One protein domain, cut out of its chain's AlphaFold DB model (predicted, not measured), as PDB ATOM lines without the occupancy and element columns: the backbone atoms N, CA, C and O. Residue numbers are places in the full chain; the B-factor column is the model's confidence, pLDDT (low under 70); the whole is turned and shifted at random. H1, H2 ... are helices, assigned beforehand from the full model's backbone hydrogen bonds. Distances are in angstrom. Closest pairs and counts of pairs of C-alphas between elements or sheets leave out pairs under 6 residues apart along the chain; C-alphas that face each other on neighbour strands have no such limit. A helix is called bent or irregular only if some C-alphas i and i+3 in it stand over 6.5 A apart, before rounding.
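AT A GLANCE: This is residues 77 to 143 of the 310 residues of an uncharacterized protein of Puccinia coronata f. sp. avenae (UniProt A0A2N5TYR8). A lone helix, H1, lies at one end of a loose, elongated shape, and a long link, residues 93 to 104, leads from it to a small cluster of three helices, in which H2 and H3 form a helical hairpin and the short H4 packs on H2. The printed part has 67 residues with four named helices, in the order H1, H2, H3, H4, and no named strand; the class is all helix. The radius of gyration of the C-alphas is 14.5 A, and the C-alphas span 39 by 24 by 17 A.

IN THESE COORDINATES: Find C-alpha 81 at (25.873, 32.456, 20.597); from there H1, residues 81 to 92, runs 16.4 A. Look next at C-alpha 105 at (11.359, 34.491, 9.631), where H2, residues 105 to 117, begins its 19.7 A. H3 is residues 123 to 128, 8.6 A long, and H4 is residues 130 to 133, 5.7 A long, ending at C-alpha 133 at (1.554, 30.508, -2.431).

HOW THE PARTS SIT: H1 is apart from H2, H3 and H4. H2 is only just irregular: C-alphas 113 and 116 are 6.8 A apart. With residues 111 to 115 alone it touches H3, at a shallow tilt of 12 degrees, opposite ways; the closest C-alphas, of Leu 111 and Leu 127, are 7.0 A apart. H2 also touches H4, where the closest C-alphas, of Leu 111 and Pro 130, are 5.1 A apart. H3 and H4 are close but not clearly touching, with C-alphas 126 and 133 closest at 7.0 A. Every O i to N i+4 pair is within hydrogen-bond range in H1 and H3, and 7 of 9 are in H2; H4 is too short for such a pair.

THE WHOLE: The two C-alphas farthest apart, of Arg 92 and Phe 142, are 42.5 A apart. The printed part has no cut; the links H2 to H3 and H3 to H4 are tight, and H1 to H2 is long. The mean pLDDT of the printed part is 83.9; look at residues 136 to 143 for the values under 70.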
ATOM      1  N   LEU A  77      16.607  31.204  19.153       83.81
ATOM      2  CA  LEU A  77      16.732  32.657  19.124       83.81
ATOM      3  C   LEU A  77      17.880  33.085  18.215       83.81
ATOM      4  O   LEU A  77      18.933  32.449  18.170       83.81
ATOM      5  N   GLU A  78      17.695  34.220  17.547       83.62
ATOM      6  CA  GLU A  78      18.725  34.851  16.715       83.62
ATOM      7  C   GLU A  78      19.912  35.384  17.528       83.62
ATOM      8  O   GLU A  78      20.994  35.597  16.989       83.62
ATOM      9  N   THR A  79      19.726  35.587  18.831       87.25
ATOM     10  CA  THR A  79      20.763  36.065  19.751       87.25
ATOM     11  C   THR A  79      21.590  34.938  20.370       87.25
ATOM     12  O   THR A  79      22.531  35.218  21.110       87.25
ATOM     13  N   ASP A  80      21.264  33.670  20.092       89.31
ATOM     14  CA  ASP A  80      22.000  32.533  20.643       89.31
ATOM     15  C   ASP A  80      23.453  32.526  20.115       89.31
ATOM     16  O   ASP A  80      23.666  32.548  18.895       89.31
ATOM     17  N   PRO A  81      24.466  32.454  21.000       88.44
ATOM     18  CA  PRO A  81      25.873  32.456  20.597       88.44
ATOM     19  C   PRO A  81      26.231  31.357  19.586       88.44
ATOM     20  O   PRO A  81      27.045  31.577  18.691       88.44
ATOM     21  N   SER A  82      25.597  30.188  19.687       85.06
ATOM     22  CA  SER A  82      25.809  29.043  18.795       85.06
ATOM     23  C   SER A  82      25.248  29.316  17.399       85.06
ATOM     24  O   SER A  82      25.866  28.947  16.397       85.06
ATOM     25  N   TYR A  83      24.102  30.000  17.311       87.06
ATOM     26  CA  TYR A  83      23.535  30.447  16.037       87.06
ATOM     27  C   TYR A  83      24.416  31.511  15.376       87.06
ATOM     28  O   TYR A  83      24.744  31.379  14.196       87.06
ATOM     29  N   LEU A  84      24.861  32.514  16.138       89.38
ATOM     30  CA  LEU A  84      25.747  33.571  15.639       89.38
ATOM     31  C   LEU A  84      27.087  33.005  15.146       89.38
ATOM     32  O   LEU A  84      27.532  33.344  14.049       89.38
ATOM     33  N   ALA A  85      27.691  32.083  15.901       88.19
ATOM     34  CA  ALA A  85      28.930  31.411  15.510       88.19
ATOM     35  C   ALA A  85      28.760  30.581  14.225       88.19
ATOM     36  O   ALA A  85      29.613  30.629  13.333       88.19
ATOM     37  N   LYS A  86      27.644  29.849  14.094       88.00
ATOM     38  CA  LYS A  86      27.313  29.100  12.874       88.00
ATOM     39  C   LYS A  86      27.146  30.037  11.676       88.00
ATOM     40  O   LYS A  86      27.731  29.767  10.629       88.00
ATOM     41  N   LYS A  87      26.393  31.128  11.838       88.50
ATOM     42  CA  LYS A  87      26.150  32.119  10.783       88.50
ATOM     43  C   LYS A  87      27.458  32.750  10.294       88.50
ATOM     44  O   LYS A  87      27.735  32.712   9.100       88.50
ATOM     45  N   ALA A  88      28.313  33.209  11.211       89.38
ATOM     46  CA  ALA A  88      29.621  33.779  10.874       89.38
ATOM     47  C   ALA A  88      30.528  32.775  10.140       89.38
ATOM     48  O   ALA A  88      31.260  33.131   9.214       89.38
ATOM     49  N   ARG A  89      30.475  31.492  10.523       89.94
ATOM     50  CA  ARG A  89      31.206  30.422   9.831       89.94
ATOM     51  C   ARG A  89      30.693  30.210   8.407       89.94
ATOM     52  O   ARG A  89      31.511  30.069   7.501       89.94
ATOM     53  N   GLU A  90      29.376  30.140   8.227       89.94
ATOM     54  CA  GLU A  90      28.743  29.957   6.916       89.94
ATOM     55  C   GLU A  90      29.087  31.114   5.969       89.94
ATOM     56  O   GLU A  90      29.471  30.869   4.827       89.94
ATOM     57  N   GLU A  91      29.066  32.350   6.471       90.75
ATOM     58  CA  GLU A  91      29.480  33.546   5.729       90.75
ATOM     59  C   GLU A  91      30.967  33.499   5.346       90.75
ATOM     60  O   GLU A  91      31.310  33.699   4.181       90.75
ATOM     61  N   ARG A  92      31.856  33.151   6.288       92.44
ATOM     62  CA  ARG A  92      33.306  33.038   6.038       92.44
ATOM     63  C   ARG A  92      33.655  31.992   4.979       92.44
ATOM     64  O   ARG A  92      34.618  32.168   4.242       92.44
ATOM     65  N   LEU A  93      32.913  30.888   4.939       93.00
ATOM     66  CA  LEU A  93      33.137  29.788   3.998       93.00
ATOM     67  C   LEU A  93      32.351  29.956   2.685       93.00
ATOM     68  O   LEU A  93      32.432  29.090   1.818       93.00
ATOM     69  N   GLY A  94      31.604  31.054   2.526       91.75
ATOM     70  CA  GLY A  94      30.857  31.348   1.303       91.75
ATOM     71  C   GLY A  94      29.683  30.399   1.051       91.75
ATOM     72  O   GLY A  94      29.340  30.147  -0.104       91.75
ATOM     73  N   PHE A  95      29.072  29.850   2.104       89.69
ATOM     74  CA  PHE A  95      27.875  29.024   1.953       89.69
ATOM     75  C   PHE A  95      26.707  29.843   1.380       89.69
ATOM     76  O   PHE A  95      26.611  31.053   1.610       89.69
ATOM     77  N   PRO A  96      25.776  29.196   0.653       87.69
ATOM     78  CA  PRO A  96      24.537  29.848   0.255       87.69
ATOM     79  C   PRO A  96      23.773  30.337   1.490       87.69
ATOM     80  O   PRO A  96      23.807  29.705   2.548       87.69
ATOM     81  N   LYS A  97      23.047  31.452   1.342       87.25
ATOM     82  CA  LYS A  97      22.258  32.033   2.435       87.25
ATOM     83  C   LYS A  97      21.322  30.986   3.040       87.25
ATOM     84  O   LYS A  97      20.540  30.350   2.331       87.25
ATOM     85  N   CYS A  98      21.402  30.832   4.359       86.94
ATOM     86  CA  CYS A  98      20.556  29.908   5.095       86.94
ATOM     87  C   CYS A  98      19.080  30.331   5.000       86.94
ATOM     88  O   CYS A  98      18.750  31.506   5.147       86.94
ATOM     89  N   LYS A  99      18.190  29.355   4.787       87.75
ATOM     90  CA  LYS A  99      16.735  29.556   4.688       87.75
ATOM     91  C   LYS A  99      15.960  29.104   5.934       87.75
ATOM     92  O   LYS A  99      14.781  28.779   5.848       87.75
ATOM     93  N   CYS A 100      16.625  28.993   7.084       86.94
ATOM     94  CA  CYS A 100      15.967  28.559   8.320       86.94
ATOM     95  C   CYS A 100      15.068  29.654   8.917       86.94
ATOM     96  O   CYS A 100      15.143  30.817   8.521       86.94
ATOM     97  N   SER A 101      14.270  29.293   9.925       88.56
ATOM     98  CA  SER A 101      13.336  30.200  10.608       88.56
ATOM     99  C   SER A 101      13.986  31.447  11.206       88.56
ATOM    100  O   SER A 101      13.354  32.495  11.226       88.56
ATOM    101  N   ASN A 102      15.241  31.352  11.653       88.50
ATOM    102  CA  ASN A 102      15.979  32.479  12.235       88.50
ATOM    103  C   ASN A 102      16.645  33.359  11.162       88.50
ATOM    104  O   ASN A 102      17.014  34.495  11.431       88.50
ATOM    105  N   CYS A 103      16.860  32.834   9.950       87.12
ATOM    106  CA  CYS A 103      17.462  33.594   8.850       87.12
ATOM    107  C   CYS A 103      16.404  34.255   7.963       87.12
ATOM    108  O   CYS A 103      16.644  35.342   7.447       87.12
ATOM    109  N   MET A 104      15.250  33.603   7.779       89.44
ATOM    110  CA  MET A 104      14.128  34.099   6.977       89.44
ATOM    111  C   MET A 104      12.799  33.881   7.723       89.44
ATOM    112  O   MET A 104      12.021  32.984   7.379       89.44
ATOM    113  N   PRO A 105      12.519  34.690   8.763       89.00
ATOM    114  CA  PRO A 105      11.359  34.491   9.631       89.00
ATOM    115  C   PRO A 105      10.024  34.689   8.906       89.00
ATOM    116  O   PRO A 105       9.048  34.006   9.215       89.00
ATOM    117  N   GLU A 106       9.961  35.595   7.931       90.00
ATOM    118  CA  GLU A 106       8.745  35.852   7.154       90.00
ATOM    119  C   GLU A 106       8.405  34.682   6.223       90.00
ATOM    120  O   GLU A 106       7.293  34.150   6.274       90.00
ATOM    121  N   GLU A 107       9.383  34.201   5.453       89.81
ATOM    122  CA  GLU A 107       9.217  33.019   4.606       89.81
ATOM    123  C   GLU A 107       8.874  31.776   5.430       89.81
ATOM    124  O   GLU A 107       8.000  31.000   5.047       89.81
ATOM    125  N   SER A 108       9.492  31.611   6.603       89.69
ATOM    126  CA  SER A 108       9.177  30.505   7.509       89.69
ATOM    127  C   SER A 108       7.732  30.557   8.011       89.69
ATOM    128  O   SER A 108       7.081  29.514   8.097       89.69
ATOM    129  N   LYS A 109       7.207  31.746   8.340       88.75
ATOM    130  CA  LYS A 109       5.803  31.918   8.750       88.75
ATOM    131  C   LYS A 109       4.848  31.613   7.601       88.75
ATOM    132  O   LYS A 109       3.880  30.882   7.798       88.75
ATOM    133  N   ALA A 110       5.142  32.126   6.407       89.31
ATOM    134  CA  ALA A 110       4.364  31.833   5.210       89.31
ATOM    135  C   ALA A 110       4.349  30.327   4.918       89.31
ATOM    136  O   ALA A 110       3.283  29.758   4.683       89.31
ATOM    137  N   LEU A 111       5.507  29.664   5.026       90.31
ATOM    138  CA  LEU A 111       5.650  28.229   4.803       90.31
ATOM    139  C   LEU A 111       4.755  27.413   5.737       90.31
ATOM    140  O   LEU A 111       4.066  26.520   5.260       90.31
ATOM    141  N   LEU A 112       4.697  27.733   7.036       88.56
ATOM    142  CA  LEU A 112       3.832  27.020   7.990       88.56
ATOM    143  C   LEU A 112       2.347  27.064   7.606       88.56
ATOM    144  O   LEU A 112       1.612  26.115   7.875       88.56
ATOM    145  N   ILE A 113       1.914  28.149   6.966       85.44
ATOM    146  CA  ILE A 113       0.532  28.324   6.515       85.44
ATOM    147  C   ILE A 113       0.293  27.522   5.237       85.44
ATOM    148  O   ILE A 113      -0.696  26.795   5.131       85.44
ATOM    149  N   VAL A 114       1.205  27.622   4.268       86.75
ATOM    150  CA  VAL A 114       0.990  27.038   2.941       86.75
ATOM    151  C   VAL A 114       1.357  25.559   2.870       86.75
ATOM    152  O   VAL A 114       0.771  24.856   2.058       86.75
ATOM    153  N   ILE A 115       2.262  25.038   3.712       88.31
ATOM    154  CA  ILE A 115       2.791  23.659   3.619       88.31
ATOM    155  C   ILE A 115       1.695  22.585   3.666       88.31
ATOM    156  O   ILE A 115       1.860  21.507   3.108       88.31
ATOM    157  N   GLN A 116       0.540  22.885   4.260       83.62
ATOM    158  CA  GLN A 116      -0.619  21.988   4.266       83.62
ATOM    159  C   GLN A 116      -1.208  21.749   2.863       83.62
ATOM    160  O   GLN A 116      -1.866  20.739   2.628       83.62
ATOM    161  N   LEU A 117      -0.961  22.666   1.924       83.19
ATOM    162  CA  LEU A 117      -1.326  22.567   0.508       83.19
ATOM    163  C   LEU A 117      -0.247  21.852  -0.325       83.19
ATOM    164  O   LEU A 117      -0.410  21.685  -1.541       83.19
ATOM    165  N   ALA A 118       0.865  21.451   0.300       87.38
ATOM    166  CA  ALA A 118       1.945  20.772  -0.389       87.38
ATOM    167  C   ALA A 118       1.540  19.349  -0.801       87.38
ATOM    168  O   ALA A 118       0.882  18.599  -0.083       87.38
ATOM    169  N   ASN A 119       1.978  18.970  -1.989       87.88
ATOM    170  CA  ASN A 119       1.891  17.652  -2.583       87.88
ATOM    171  C   ASN A 119       3.249  17.301  -3.211       87.88
ATOM    172  O   ASN A 119       4.176  18.115  -3.244       87.88
ATOM    173  N   SER A 120       3.375  16.081  -3.731       91.12
ATOM    174  CA  SER A 120       4.638  15.590  -4.299       91.12
ATOM    175  C   SER A 120       5.168  16.416  -5.477       91.12
ATOM    176  O   SER A 120       6.362  16.360  -5.750       91.12
ATOM    177  N   GLN A 121       4.317  17.188  -6.158       90.06
ATOM    178  CA  GLN A 121       4.691  17.984  -7.328       90.06
ATOM    179  C   GLN A 121       5.087  19.424  -6.972       90.06
ATOM    180  O   GLN A 121       5.960  19.992  -7.619       90.06
ATOM    181  N   ASN A 122       4.466  20.030  -5.953       86.69
ATOM    182  CA  ASN A 122       4.669  21.448  -5.622       86.69
ATOM    183  C   ASN A 122       5.548  21.690  -4.378       86.69
ATOM    184  O   ASN A 122       5.979  22.823  -4.172       86.69
ATOM    185  N   CYS A 123       5.869  20.660  -3.585       89.69
ATOM    186  CA  CYS A 123       6.599  20.807  -2.319       89.69
ATOM    187  C   CYS A 123       7.929  21.567  -2.475       89.69
ATOM    188  O   CYS A 123       8.185  22.527  -1.752       89.69
ATOM    189  N   ASN A 124       8.740  21.222  -3.481       91.56
ATOM    190  CA  ASN A 124      10.016  21.904  -3.731       91.56
ATOM    191  C   ASN A 124       9.837  23.383  -4.100       91.56
ATOM    192  O   ASN A 124      10.636  24.221  -3.690       91.56
ATOM    193  N   ALA A 125       8.800  23.722  -4.870       89.38
ATOM    194  CA  ALA A 125       8.511  25.111  -5.215       89.38
ATOM    195  C   ALA A 125       8.082  25.906  -3.971       89.38
ATOM    196  O   ALA A 125       8.545  27.026  -3.768       89.38
ATOM    197  N   MET A 126       7.274  25.293  -3.101       89.81
ATOM    198  CA  MET A 126       6.807  25.900  -1.849       89.81
ATOM    199  C   MET A 126       7.932  26.106  -0.835       89.81
ATOM    200  O   MET A 126       7.980  27.150  -0.198       89.81
ATOM    201  N   LEU A 127       8.862  25.155  -0.712       89.88
ATOM    202  CA  LEU A 127      10.044  25.304   0.147       89.88
ATOM    203  C   LEU A 127      10.997  26.390  -0.359       89.88
ATOM    204  O   LEU A 127      11.678  27.037   0.432       89.88
ATOM    205  N   ASN A 128      11.078  26.578  -1.677       89.69
ATOM    206  CA  ASN A 128      11.987  27.553  -2.263       89.69
ATOM    207  C   ASN A 128      11.458  28.981  -2.223       89.69
ATOM    208  O   ASN A 128      12.279  29.891  -2.112       89.69
ATOM    209  N   ASN A 129      10.142  29.155  -2.361       88.44
ATOM    210  CA  ASN A 129       9.492  30.456  -2.334       88.44
ATOM    211  C   ASN A 129       8.050  30.337  -1.787       88.44
ATOM    212  O   ASN A 129       7.086  30.282  -2.561       88.44
ATOM    213  N   PRO A 130       7.883  30.274  -0.454       88.00
ATOM    214  CA  PRO A 130       6.576  30.081   0.176       88.00
ATOM    215  C   PRO A 130       5.629  31.269  -0.029       88.00
ATOM    216  O   PRO A 130       4.411  31.089  -0.029       88.00
ATOM    217  N   LEU A 131       6.171  32.469  -0.258       86.19
ATOM    218  CA  LEU A 131       5.392  33.695  -0.438       86.19
ATOM    219  C   LEU A 131       4.568  33.700  -1.734       86.19
ATOM    220  O   LEU A 131       3.515  34.325  -1.771       86.19
ATOM    221  N   LEU A 132       4.968  32.946  -2.764       84.00
ATOM    222  CA  LEU A 132       4.182  32.816  -4.005       84.00
ATOM    223  C   LEU A 132       2.837  32.112  -3.798       84.00
ATOM    224  O   LEU A 132       1.900  32.316  -4.566       84.00
ATOM    225  N   PHE A 133       2.757  31.261  -2.780       76.44
ATOM    226  CA  PHE A 133       1.554  30.508  -2.431       76.44
ATOM    227  C   PHE A 133       0.809  31.155  -1.261       76.44
ATOM    228  O   PHE A 133      -0.283  30.712  -0.900       76.44
ATOM    229  N   TYR A 134       1.410  32.180  -0.655       75.75
ATOM    230  CA  TYR A 134       0.875  32.861   0.504       75.75
ATOM    231  C   TYR A 134      -0.178  33.875   0.072       75.75
ATOM    232  O   TYR A 134       0.091  34.808  -0.680       75.75
ATOM    233  N   ASN A 135      -1.391  33.699   0.583       72.81
ATOM    234  CA  ASN A 135      -2.437  34.700   0.486       72.81
ATOM    235  C   ASN A 135      -2.685  35.256   1.898       72.81
ATOM    236  O   ASN A 135      -3.145  34.495   2.749       72.81
ATOM    237  N   PRO A 136      -2.426  36.551   2.166       62.31
ATOM    238  CA  PRO A 136      -2.603  37.143   3.496       62.31
ATOM    239  C   PRO A 136      -4.066  37.155   3.976       62.31
ATOM    240  O   PRO A 136      -4.320  37.335   5.163       62.31
ATOM    241  N   SER A 137      -5.030  36.937   3.073       64.00
ATOM    242  CA  SER A 137      -6.459  36.783   3.381       64.00
ATOM    243  C   SER A 137      -6.870  35.321   3.622       64.00
ATOM    244  O   SER A 137      -7.942  35.044   4.163       64.00
ATOM    245  N   ALA A 138      -6.024  34.351   3.253       59.09
ATOM    246  CA  ALA A 138      -6.279  32.951   3.552       59.09
ATOM    247  C   ALA A 138      -5.960  32.688   5.026       59.09
ATOM    248  O   ALA A 138      -4.799  32.653   5.435       59.09
ATOM    249  N   GLN A 139      -6.999  32.479   5.834       56.00
ATOM    250  CA  GLN A 139      -6.801  31.889   7.152       56.00
ATOM    251  C   GLN A 139      -6.112  30.526   6.978       56.00
ATOM    252  O   GLN A 139      -6.488  29.781   6.063       56.00
ATOM    253  N   PRO A 140      -5.123  30.176   7.826       54.81
ATOM    254  CA  PRO A 140      -4.588  28.824   7.828       54.81
ATOM    255  C   PRO A 140      -5.767  27.859   7.972       54.81
ATOM    256  O   PRO A 140      -6.661  28.136   8.783       54.81
ATOM    257  N   PRO A 141      -5.822  26.765   7.193       52.56
ATOM    258  CA  PRO A 141      -6.876  25.783   7.359       52.56
ATOM    259  C   PRO A 141      -6.884  25.378   8.828       52.56
ATOM    260  O   PRO A 141      -5.884  24.884   9.355       52.56
ATOM    261  N   PHE A 142      -7.989  25.654   9.518       48.09
ATOM    262  CA  PHE A 142      -8.175  25.149  10.861       48.09
ATOM    263  C   PHE A 142      -8.249  23.634  10.719       48.09
ATOM    264  O   PHE A 142      -9.258  23.081  10.275       48.09
ATOM    265  N   ILE A 143      -7.145  22.957  11.025       49.97
ATOM    266  CA  ILE A 143      -7.177  21.524  11.240       49.97
ATOM    267  C   ILE A 143      -7.928  21.373  12.557       49.97
ATOM    268  O   ILE A 143      -7.333  21.392  13.632       49.97
TER     269      ILE A 143